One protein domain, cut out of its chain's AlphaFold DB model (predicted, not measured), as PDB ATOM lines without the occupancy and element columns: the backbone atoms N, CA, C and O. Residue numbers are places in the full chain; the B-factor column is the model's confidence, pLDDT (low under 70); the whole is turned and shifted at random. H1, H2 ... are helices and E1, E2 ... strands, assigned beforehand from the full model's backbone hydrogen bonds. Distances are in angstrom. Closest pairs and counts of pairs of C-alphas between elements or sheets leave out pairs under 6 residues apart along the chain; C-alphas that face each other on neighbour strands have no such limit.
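This is residues 201 to 261 of the 341 residues of an uncharacterized protein of Candidatus Woesearchaeota archaeon (UniProt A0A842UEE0). A small three-stranded sheet, E2, E1 and E3, makes one end of an elongated body; H3 packs slantwise over E1 and E3, and H2 crosses beyond it on the way to little H1 at the other end. You have 61 printed residues, with three named helices and three named strands in the order E1 H1 H2 E2 H3 E3. The sheet runs E2 E1 E3, antiparallel throughout, and the class is mixed, helices and strands. The whole is compact, with a radius of gyration of the C-alphas of 10.4 A and spans of 32 by 19 by 18 A.

Find C-alpha 201 at (-43.273, 6.920, 238.121); from there E1, residues 201 to 205, runs 13.3 A. Beside it are E2, residues 236 to 239, and E3, residues 257 to 261, 12.3 A long and ending at (-48.541, 3.083, 238.150). H3, residues 243 to 251, covers 12.7 A. H2, residues 220 to 229, begins at (-29.962, 20.300, 228.000) and runs 14.0 A; H1 is residues 213 to 216.

Look first at E1 and E3, where N 202 and O 259 are 2.8 A apart. Between E2 and E1, N 205 and O 236 are 2.8 A apart. H3 is on the sheet at a height of 9.6 A. E2, H3 and E3 form a split strand-helix-strand unit, two strands of one sheet that are not neighbours, with a helix between them along the chain and E1 between them in the sheet, and its crossover is right-handed. H2 touches H3, closest at the C-alphas of Leu 221 and Met 245, 5.8 A, only just about perpendicular at 73 degrees. H1 and H2 touch only at the corner, C-alphas 216 and 223 being closest at 4.8 A. In H2 and H3 every O i to N i+4 pair is within hydrogen-bond range; H1 is too short for one.

The C-alphas farthest apart, of Lys 214 and Ala 261, are 33.1 A apart. The printed part has no cut and no long link, and no printed residue is under 70 in pLDDT.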
ATOM      1  N   LYS A 201     -42.700   5.607 238.419       86.38
ATOM      2  CA  LYS A 201     -43.273   6.920 238.121       86.38
ATOM      3  C   LYS A 201     -43.257   7.099 236.613       86.38
ATOM      4  O   LYS A 201     -42.202   7.169 236.010       86.38
ATOM      5  N   PHE A 202     -44.435   7.221 236.033       85.62
ATOM      6  CA  PHE A 202     -44.607   7.433 234.608       85.62
ATOM      7  C   PHE A 202     -44.974   8.878 234.330       85.62
ATOM      8  O   PHE A 202     -45.457   9.613 235.200       85.62
ATOM      9  N   VAL A 203     -44.766   9.260 233.080       88.44
ATOM     10  CA  VAL A 203     -45.067  10.588 232.577       88.44
ATOM     11  C   VAL A 203     -46.217  10.462 231.586       88.44
ATOM     12  O   VAL A 203     -46.206   9.625 230.683       88.44
ATOM     13  N   LYS A 204     -47.247  11.274 231.809       93.31
ATOM     14  CA  LYS A 204     -48.381  11.464 230.912       93.31
ATOM     15  C   LYS A 204     -48.316  12.873 230.346       93.31
ATOM     16  O   LYS A 204     -48.275  13.843 231.106       93.31
ATOM     17  N   ILE A 205     -48.376  12.974 229.026       94.88
ATOM     18  CA  ILE A 205     -48.526  14.224 228.289       94.88
ATOM     19  C   ILE A 205     -50.016  14.359 227.945       94.88
ATOM     20  O   ILE A 205     -50.495  13.701 227.024       94.88
ATOM     21  N   PRO A 206     -50.810  15.137 228.711       95.25
ATOM     22  CA  PRO A 206     -52.266  15.147 228.581       95.25
ATOM     23  C   PRO A 206     -52.758  15.824 227.296       95.25
ATOM     24  O   PRO A 206     -53.896  15.586 226.892       95.25
ATOM     25  N   ARG A 207     -51.926  16.664 226.672       95.56
ATOM     26  CA  ARG A 207     -52.207  17.337 225.404       95.56
ATOM     27  C   ARG A 207     -50.911  17.596 224.647       95.56
ATOM     28  O   ARG A 207     -49.882  17.820 225.280       95.56
ATOM     29  N   LYS A 208     -51.013  17.612 223.320       96.75
ATOM     30  CA  LYS A 208     -49.947  18.001 222.396       96.75
ATOM     31  C   LYS A 208     -49.411  19.396 222.736       96.75
ATOM     32  O   LYS A 208     -50.191  20.280 223.104       96.75
ATOM     33  N   PHE A 209     -48.103  19.601 222.614       96.50
ATOM     34  CA  PHE A 209     -47.483  20.919 222.760       96.50
ATOM     35  C   PHE A 209     -46.240  21.060 221.881       96.50
ATOM     36  O   PHE A 209     -45.585  20.073 221.558       96.50
ATOM     37  N   LYS A 210     -45.914  22.299 221.501       97.31
ATOM     38  CA  LYS A 210     -44.676  22.634 220.790       97.31
ATOM     39  C   LYS A 210     -43.648  23.167 221.789       97.31
ATOM     40  O   LYS A 210     -43.981  24.051 222.582       97.31
ATOM     41  N   ILE A 211     -42.434  22.631 221.751       96.31
ATOM     42  CA  ILE A 211     -41.293  23.145 222.514       96.31
ATOM     43  C   ILE A 211     -40.872  24.476 221.887       96.31
ATOM     44  O   ILE A 211     -40.750  24.593 220.667       96.31
ATOM     45  N   LYS A 212     -40.690  25.502 222.716       97.00
ATOM     46  CA  LYS A 212     -40.236  26.825 222.285       97.00
ATOM     47  C   LYS A 212     -38.721  26.810 222.139       97.00
ATOM     48  O   LYS A 212     -38.024  26.381 223.051       97.00
ATOM     49  N   GLU A 213     -38.226  27.354 221.038       95.50
ATOM     50  CA  GLU A 213     -36.795  27.398 220.713       95.50
ATOM     51  C   GLU A 213     -35.960  28.073 221.810       95.50
ATOM     52  O   GLU A 213     -34.973  27.515 222.272       95.50
ATOM     53  N   LYS A 214     -36.460  29.181 222.372       96.56
ATOM     54  CA  LYS A 214     -35.832  29.886 223.507       96.56
ATOM     55  C   LYS A 214     -35.664  29.063 224.793       96.56
ATOM     56  O   LYS A 214     -35.024  29.533 225.731       96.56
ATOM     57  N   ASP A 215     -36.339  27.919 224.904       96.69
ATOM     58  CA  ASP A 215     -36.220  27.026 226.059       96.69
ATOM     59  C   ASP A 215     -35.148  25.944 225.824       96.69
ATOM     60  O   ASP A 215     -34.676  25.359 226.797       96.69
ATOM     61  N   LEU A 216     -34.728  25.713 224.569       94.94
ATOM     62  CA  LEU A 216     -33.675  24.754 224.208       94.94
ATOM     63  C   LEU A 216     -32.320  25.176 224.784       94.94
ATOM     64  O   LEU A 216     -31.628  24.365 225.386       94.94
ATOM     65  N   GLU A 217     -31.993  26.464 224.687       95.19
ATOM     66  CA  GLU A 217     -30.746  27.041 225.214       95.19
ATOM     67  C   GLU A 217     -30.693  27.069 226.748       95.19
ATOM     68  O   GLU A 217     -29.639  27.271 227.345       95.19
ATOM     69  N   LYS A 218     -31.841  26.889 227.410       95.12
ATOM     70  CA  LYS A 218     -31.963  27.004 228.869       95.12
ATOM     71  C   LYS A 218     -31.858  25.668 229.587       95.12
ATOM     72  O   LYS A 218     -31.800  25.660 230.817       95.12
ATOM     73  N   SER A 219     -31.927  24.552 228.863       95.56
ATOM     74  CA  SER A 219     -31.938  23.227 229.473       95.56
ATOM     75  C   SER A 219     -31.553  22.129 228.487       95.56
ATOM     76  O   SER A 219     -32.323  21.792 227.582       95.56
ATOM     77  N   ASP A 220     -30.425  21.470 228.756       93.31
ATOM     78  CA  ASP A 220     -29.962  20.300 228.000       93.31
ATOM     79  C   ASP A 220     -31.006  19.177 227.969       93.31
ATOM     80  O   ASP A 220     -31.113  18.435 226.997       93.31
ATOM     81  N   LEU A 221     -31.823  19.039 229.019       90.31
ATOM     82  CA  LEU A 221     -32.891  18.037 229.063       90.31
ATOM     83  C   LEU A 221     -34.026  18.354 228.083       90.31
ATOM     84  O   LEU A 221     -34.581  17.433 227.482       90.31
ATOM     85  N   ILE A 222     -34.367  19.635 227.914       91.31
ATOM     86  CA  ILE A 222     -35.366  20.065 226.928       91.31
ATOM     87  C   ILE A 222     -34.800  19.914 225.517       91.31
ATOM     88  O   ILE A 222     -35.506  19.397 224.652       91.31
ATOM     89  N   LEU A 223     -33.528  20.269 225.304       90.88
ATOM     90  CA  LEU A 223     -32.835  20.044 224.035       90.88
ATOM     91  C   LEU A 223     -32.791  18.553 223.670       90.88
ATOM     92  O   LEU A 223     -33.206  18.177 222.580       90.88
ATOM     93  N   ASN A 224     -32.380  17.682 224.590       86.75
ATOM     94  CA  ASN A 224     -32.335  16.236 224.354       86.75
ATOM     95  C   ASN A 224     -33.716  15.659 224.027       86.75
ATOM     96  O   ASN A 224     -33.851  14.807 223.150       86.75
ATOM     97  N   MET A 225     -34.761  16.131 224.709       86.94
ATOM     98  CA  MET A 225     -36.125  15.728 224.390       86.94
ATOM     99  C   MET A 225     -36.559  16.248 223.012       86.94
ATOM    100  O   MET A 225     -37.183  15.497 222.272       86.94
ATOM    101  N   PHE A 226     -36.207  17.483 222.642       89.81
ATOM    102  CA  PHE A 226     -36.456  18.029 221.304       89.81
ATOM    103  C   PHE A 226     -35.766  17.201 220.218       89.81
ATOM    104  O   PHE A 226     -36.384  16.879 219.210       89.81
ATOM    105  N   LEU A 227     -34.508  16.812 220.427       85.81
ATOM    106  CA  LEU A 227     -33.764  15.980 219.479       85.81
ATOM    107  C   LEU A 227     -34.386  14.585 219.325       85.81
ATOM    108  O   LEU A 227     -34.317  14.001 218.247       85.81
ATOM    109  N   ARG A 228     -35.006  14.054 220.387       83.31
ATOM    110  CA  ARG A 228     -35.597  12.709 220.397       83.31
ATOM    111  C   ARG A 228     -37.036  12.660 219.885       83.31
ATOM    112  O   ARG A 228     -37.383  11.759 219.132       83.31
ATOM    113  N   GLU A 229     -37.878  13.582 220.340       85.25
ATOM    114  CA  GLU A 229     -39.324  13.606 220.064       85.25
ATOM    115  C   GLU A 229     -39.691  14.604 218.953       85.25
ATOM    116  O   GLU A 229     -40.814  14.599 218.452       85.25
ATOM    117  N   GLY A 230     -38.758  15.478 218.570       91.06
ATOM    118  CA  GLY A 230     -38.989  16.595 217.663       91.06
ATOM    119  C   GLY A 230     -39.518  17.858 218.363       91.06
ATOM    120  O   GLY A 230     -39.708  17.901 219.584       91.06
ATOM    121  N   PRO A 231     -39.810  18.918 217.587       93.50
ATOM    122  CA  PRO A 231     -40.321  20.189 218.112       93.50
ATOM    123  C   PRO A 231     -41.708  20.080 218.745       93.50
ATOM    124  O   PRO A 231     -42.137  20.987 219.459       93.50
ATOM    125  N   VAL A 232     -42.440  19.012 218.446       94.12
ATOM    126  CA  VAL A 232     -43.839  18.837 218.810       94.12
ATOM    127  C   VAL A 232     -43.980  17.529 219.569       94.12
ATOM    128  O   VAL A 232     -43.862  16.454 218.994       94.12
ATOM    129  N   VAL A 233     -44.270  17.631 220.863       91.44
ATOM    130  CA  VAL A 233     -44.481  16.471 221.727       91.44
ATOM    131  C   VAL A 233     -45.959  16.108 221.695       91.44
ATOM    132  O   VAL A 233     -46.825  16.909 222.069       91.44
ATOM    133  N   GLU A 234     -46.251  14.894 221.240       92.69
ATOM    134  CA  GLU A 234     -47.616  14.398 221.104       92.69
ATOM    135  C   GLU A 234     -48.256  14.029 222.450       92.69
ATOM    136  O   GLU A 234     -47.595  13.748 223.454       92.69
ATOM    137  N   LYS A 235     -49.595  14.019 222.471       93.25
ATOM    138  CA  LYS A 235     -50.353  13.496 223.615       93.25
ATOM    139  C   LYS A 235     -50.003  12.019 223.802       93.25
ATOM    140  O   LYS A 235     -50.155  11.221 222.884       93.25
ATOM    141  N   SER A 236     -49.623  11.642 225.017       88.56
ATOM    142  CA  SER A 236     -49.320  10.253 225.351       88.56
ATOM    143  C   SER A 236     -49.691   9.943 226.793       88.56
ATOM    144  O   SER A 236     -49.370  10.692 227.718       88.56
ATOM    145  N   ASP A 237     -50.355   8.809 226.998       82.12
ATOM    146  CA  ASP A 237     -50.619   8.271 228.334       82.12
ATOM    147  C   ASP A 237     -49.397   7.550 228.926       82.12
ATOM    148  O   ASP A 237     -49.369   7.256 230.126       82.12
ATOM    149  N   GLN A 238     -48.393   7.256 228.096       71.75
ATOM    150  CA  GLN A 238     -47.196   6.486 228.433       71.75
ATOM    151  C   GLN A 238     -46.012   7.009 227.617       71.75
ATOM    152  O   GLN A 238     -45.575   6.380 226.656       71.75
ATOM    153  N   SER A 239     -45.516   8.196 227.955       70.81
ATOM    154  CA  SER A 239     -44.341   8.721 227.259       70.81
ATOM    155  C   SER A 239     -43.071   8.044 227.779       70.81
ATOM    156  O   SER A 239     -42.928   7.893 228.993       70.81
ATOM    157  N   LEU A 240     -42.109   7.762 226.893       71.19
ATOM    158  CA  LEU A 240     -40.732   7.342 227.227       71.19
ATOM    159  C   LEU A 240     -39.892   8.486 227.838       71.19
ATOM    160  O   LEU A 240     -38.661   8.489 227.799       71.19
ATOM    161  N   ILE A 241     -40.551   9.534 228.327       81.44
ATOM    162  CA  ILE A 241     -39.934  10.700 228.949       81.44
ATOM    163  C   ILE A 241     -39.520  10.294 230.358       81.44
ATOM    164  O   ILE A 241     -40.335   9.787 231.133       81.44
ATOM    165  N   THR A 242     -38.251  10.523 230.688       83.25
ATOM    166  CA  THR A 242     -37.730  10.214 232.019       83.25
ATOM    167  C   THR A 242     -38.374  11.119 233.067       83.25
ATOM    168  O   THR A 242     -38.895  12.201 232.777       83.25
ATOM    169  N   LEU A 243     -38.324  10.703 234.329       86.69
ATOM    170  CA  LEU A 243     -38.866  11.507 235.418       86.69
ATOM    171  C   LEU A 243     -38.210  12.898 235.504       86.69
ATOM    172  O   LEU A 243     -38.891  13.869 235.832       86.69
ATOM    173  N   ASP A 244     -36.913  12.999 235.217       87.94
ATOM    174  CA  ASP A 244     -36.190  14.271 235.260       87.94
ATOM    175  C   ASP A 244     -36.564  15.179 234.094       87.94
ATOM    176  O   ASP A 244     -36.869  16.347 234.327       87.94
ATOM    177  N   MET A 245     -36.708  14.629 232.882       89.44
ATOM    178  CA  MET A 245     -37.277  15.373 231.755       89.44
ATOM    179  C   MET A 245     -38.690  15.880 232.074       89.44
ATOM    180  O   MET A 245     -39.021  17.023 231.778       89.44
ATOM    181  N   ALA A 246     -39.530  15.087 232.745       91.25
ATOM    182  CA  ALA A 246     -40.870  15.533 233.123       91.25
ATOM    183  C   ALA A 246     -40.885  16.619 234.202       91.25
ATOM    184  O   ALA A 246     -41.735  17.513 234.163       91.25
ATOM    185  N   LYS A 247     -39.971  16.560 235.178       94.06
ATOM    186  CA  LYS A 247     -39.788  17.662 236.134       94.06
ATOM    187  C   LYS A 247     -39.356  18.924 235.398       94.06
ATOM    188  O   LYS A 247     -39.890  19.991 235.689       94.06
ATOM    189  N   GLU A 248     -38.445  18.786 234.442       95.38
ATOM    190  CA  GLU A 248     -37.947  19.894 233.640       95.38
ATOM    191  C   GLU A 248     -39.059  20.521 232.796       95.38
ATOM    192  O   GLU A 248     -39.323  21.713 232.925       95.38
ATOM    193  N   LEU A 249     -39.828  19.712 232.062       94.38
ATOM    194  CA  LEU A 249     -41.025  20.150 231.338       94.38
ATOM    195  C   LEU A 249     -41.957  20.996 232.216       94.38
ATOM    196  O   LEU A 249     -42.434  22.050 231.792       94.38
ATOM    197  N   ARG A 250     -42.191  20.568 233.463       95.62
ATOM    198  CA  ARG A 250     -43.031  21.317 234.409       95.62
ATOM    199  C   ARG A 250     -42.425  22.661 234.815       95.62
ATOM    200  O   ARG A 250     -43.197  23.606 234.975       95.62
ATOM    201  N   LYS A 251     -41.097  22.781 234.953       96.75
ATOM    202  CA  LYS A 251     -40.430  24.073 235.220       96.75
ATOM    203  C   LYS A 251     -40.691  25.071 234.091       96.75
ATOM    204  O   LYS A 251     -41.009  26.226 234.358       96.75
ATOM    205  N   PHE A 252     -40.672  24.600 232.845       96.38
ATOM    206  CA  PHE A 252     -40.993  25.395 231.653       96.38
ATOM    207  C   PHE A 252     -42.504  25.528 231.376       96.38
ATOM    208  O   PHE A 252     -42.911  26.039 230.333       96.38
ATOM    209  N   LYS A 253     -43.362  25.112 232.321       97.44
ATOM    210  CA  LYS A 253     -44.835  25.164 232.227       97.44
ATOM    211  C   LYS A 253     -45.426  24.340 231.069       97.44
ATOM    212  O   LYS A 253     -46.568  24.572 230.669       97.44
ATOM    213  N   TYR A 254     -44.697  23.347 230.560       97.25
ATOM    214  CA  TYR A 254     -45.231  22.384 229.601       97.25
ATOM    215  C   TYR A 254     -46.151  21.361 230.285       97.25
ATOM    216  O   TYR A 254     -45.980  21.043 231.469       97.25
ATOM    217  N   PRO A 255     -47.158  20.829 229.565       95.62
ATOM    218  CA  PRO A 255     -48.111  19.891 230.133       95.62
ATOM    219  C   PRO A 255     -47.464  18.509 230.319       95.62
ATOM    220  O   PRO A 255     -47.510  17.664 229.433       95.62
ATOM    221  N   ALA A 256     -46.913  18.259 231.507       95.88
ATOM    222  CA  ALA A 256     -46.419  16.949 231.922       95.88
ATOM    223  C   ALA A 256     -46.993  16.569 233.294       95.88
ATOM    224  O   ALA A 256     -46.854  17.300 234.279       95.88
ATOM    225  N   LYS A 257     -47.654  15.410 233.367       95.31
ATOM    226  CA  LYS A 257     -48.207  14.845 234.603       95.31
ATOM    227  C   LYS A 257     -47.399  13.619 235.003       95.31
ATOM    228  O   LYS A 257     -47.375  12.627 234.284       95.31
ATOM    229  N   ILE A 258     -46.775  13.682 236.174       92.75
ATOM    230  CA  ILE A 258     -46.106  12.530 236.780       92.75
ATOM    231  C   ILE A 258     -47.156  11.747 237.561       92.75
ATOM    232  O   ILE A 258     -47.806  12.304 238.446       92.75
ATOM    233  N   TYR A 259     -47.310  10.464 237.260       90.62
ATOM    234  CA  TYR A 259     -48.223   9.575 237.972       90.62
ATOM    235  C   TYR A 259     -47.512   8.282 238.367       90.62
ATOM    236  O   TYR A 259     -46.537   7.874 237.744       90.62
ATOM    237  N   LYS A 260     -47.970   7.638 239.440       89.00
ATOM    238  CA  LYS A 260     -47.472   6.314 239.828       89.00
ATOM    239  C   LYS A 260     -48.376   5.259 239.220       89.00
ATOM    240  O   LYS A 260     -49.595   5.366 239.339       89.00
ATOM    241  N   ALA A 261     -47.788   4.236 238.618       88.25
ATOM    242  CA  ALA A 261     -48.541   3.083 238.150       88.25
ATOM    243  C   ALA A 261     -47.791   1.792 238.434       88.25
ATOM    244  O   ALA A 261     -46.568   1.759 238.554       88.25
TER     245      ALA A 261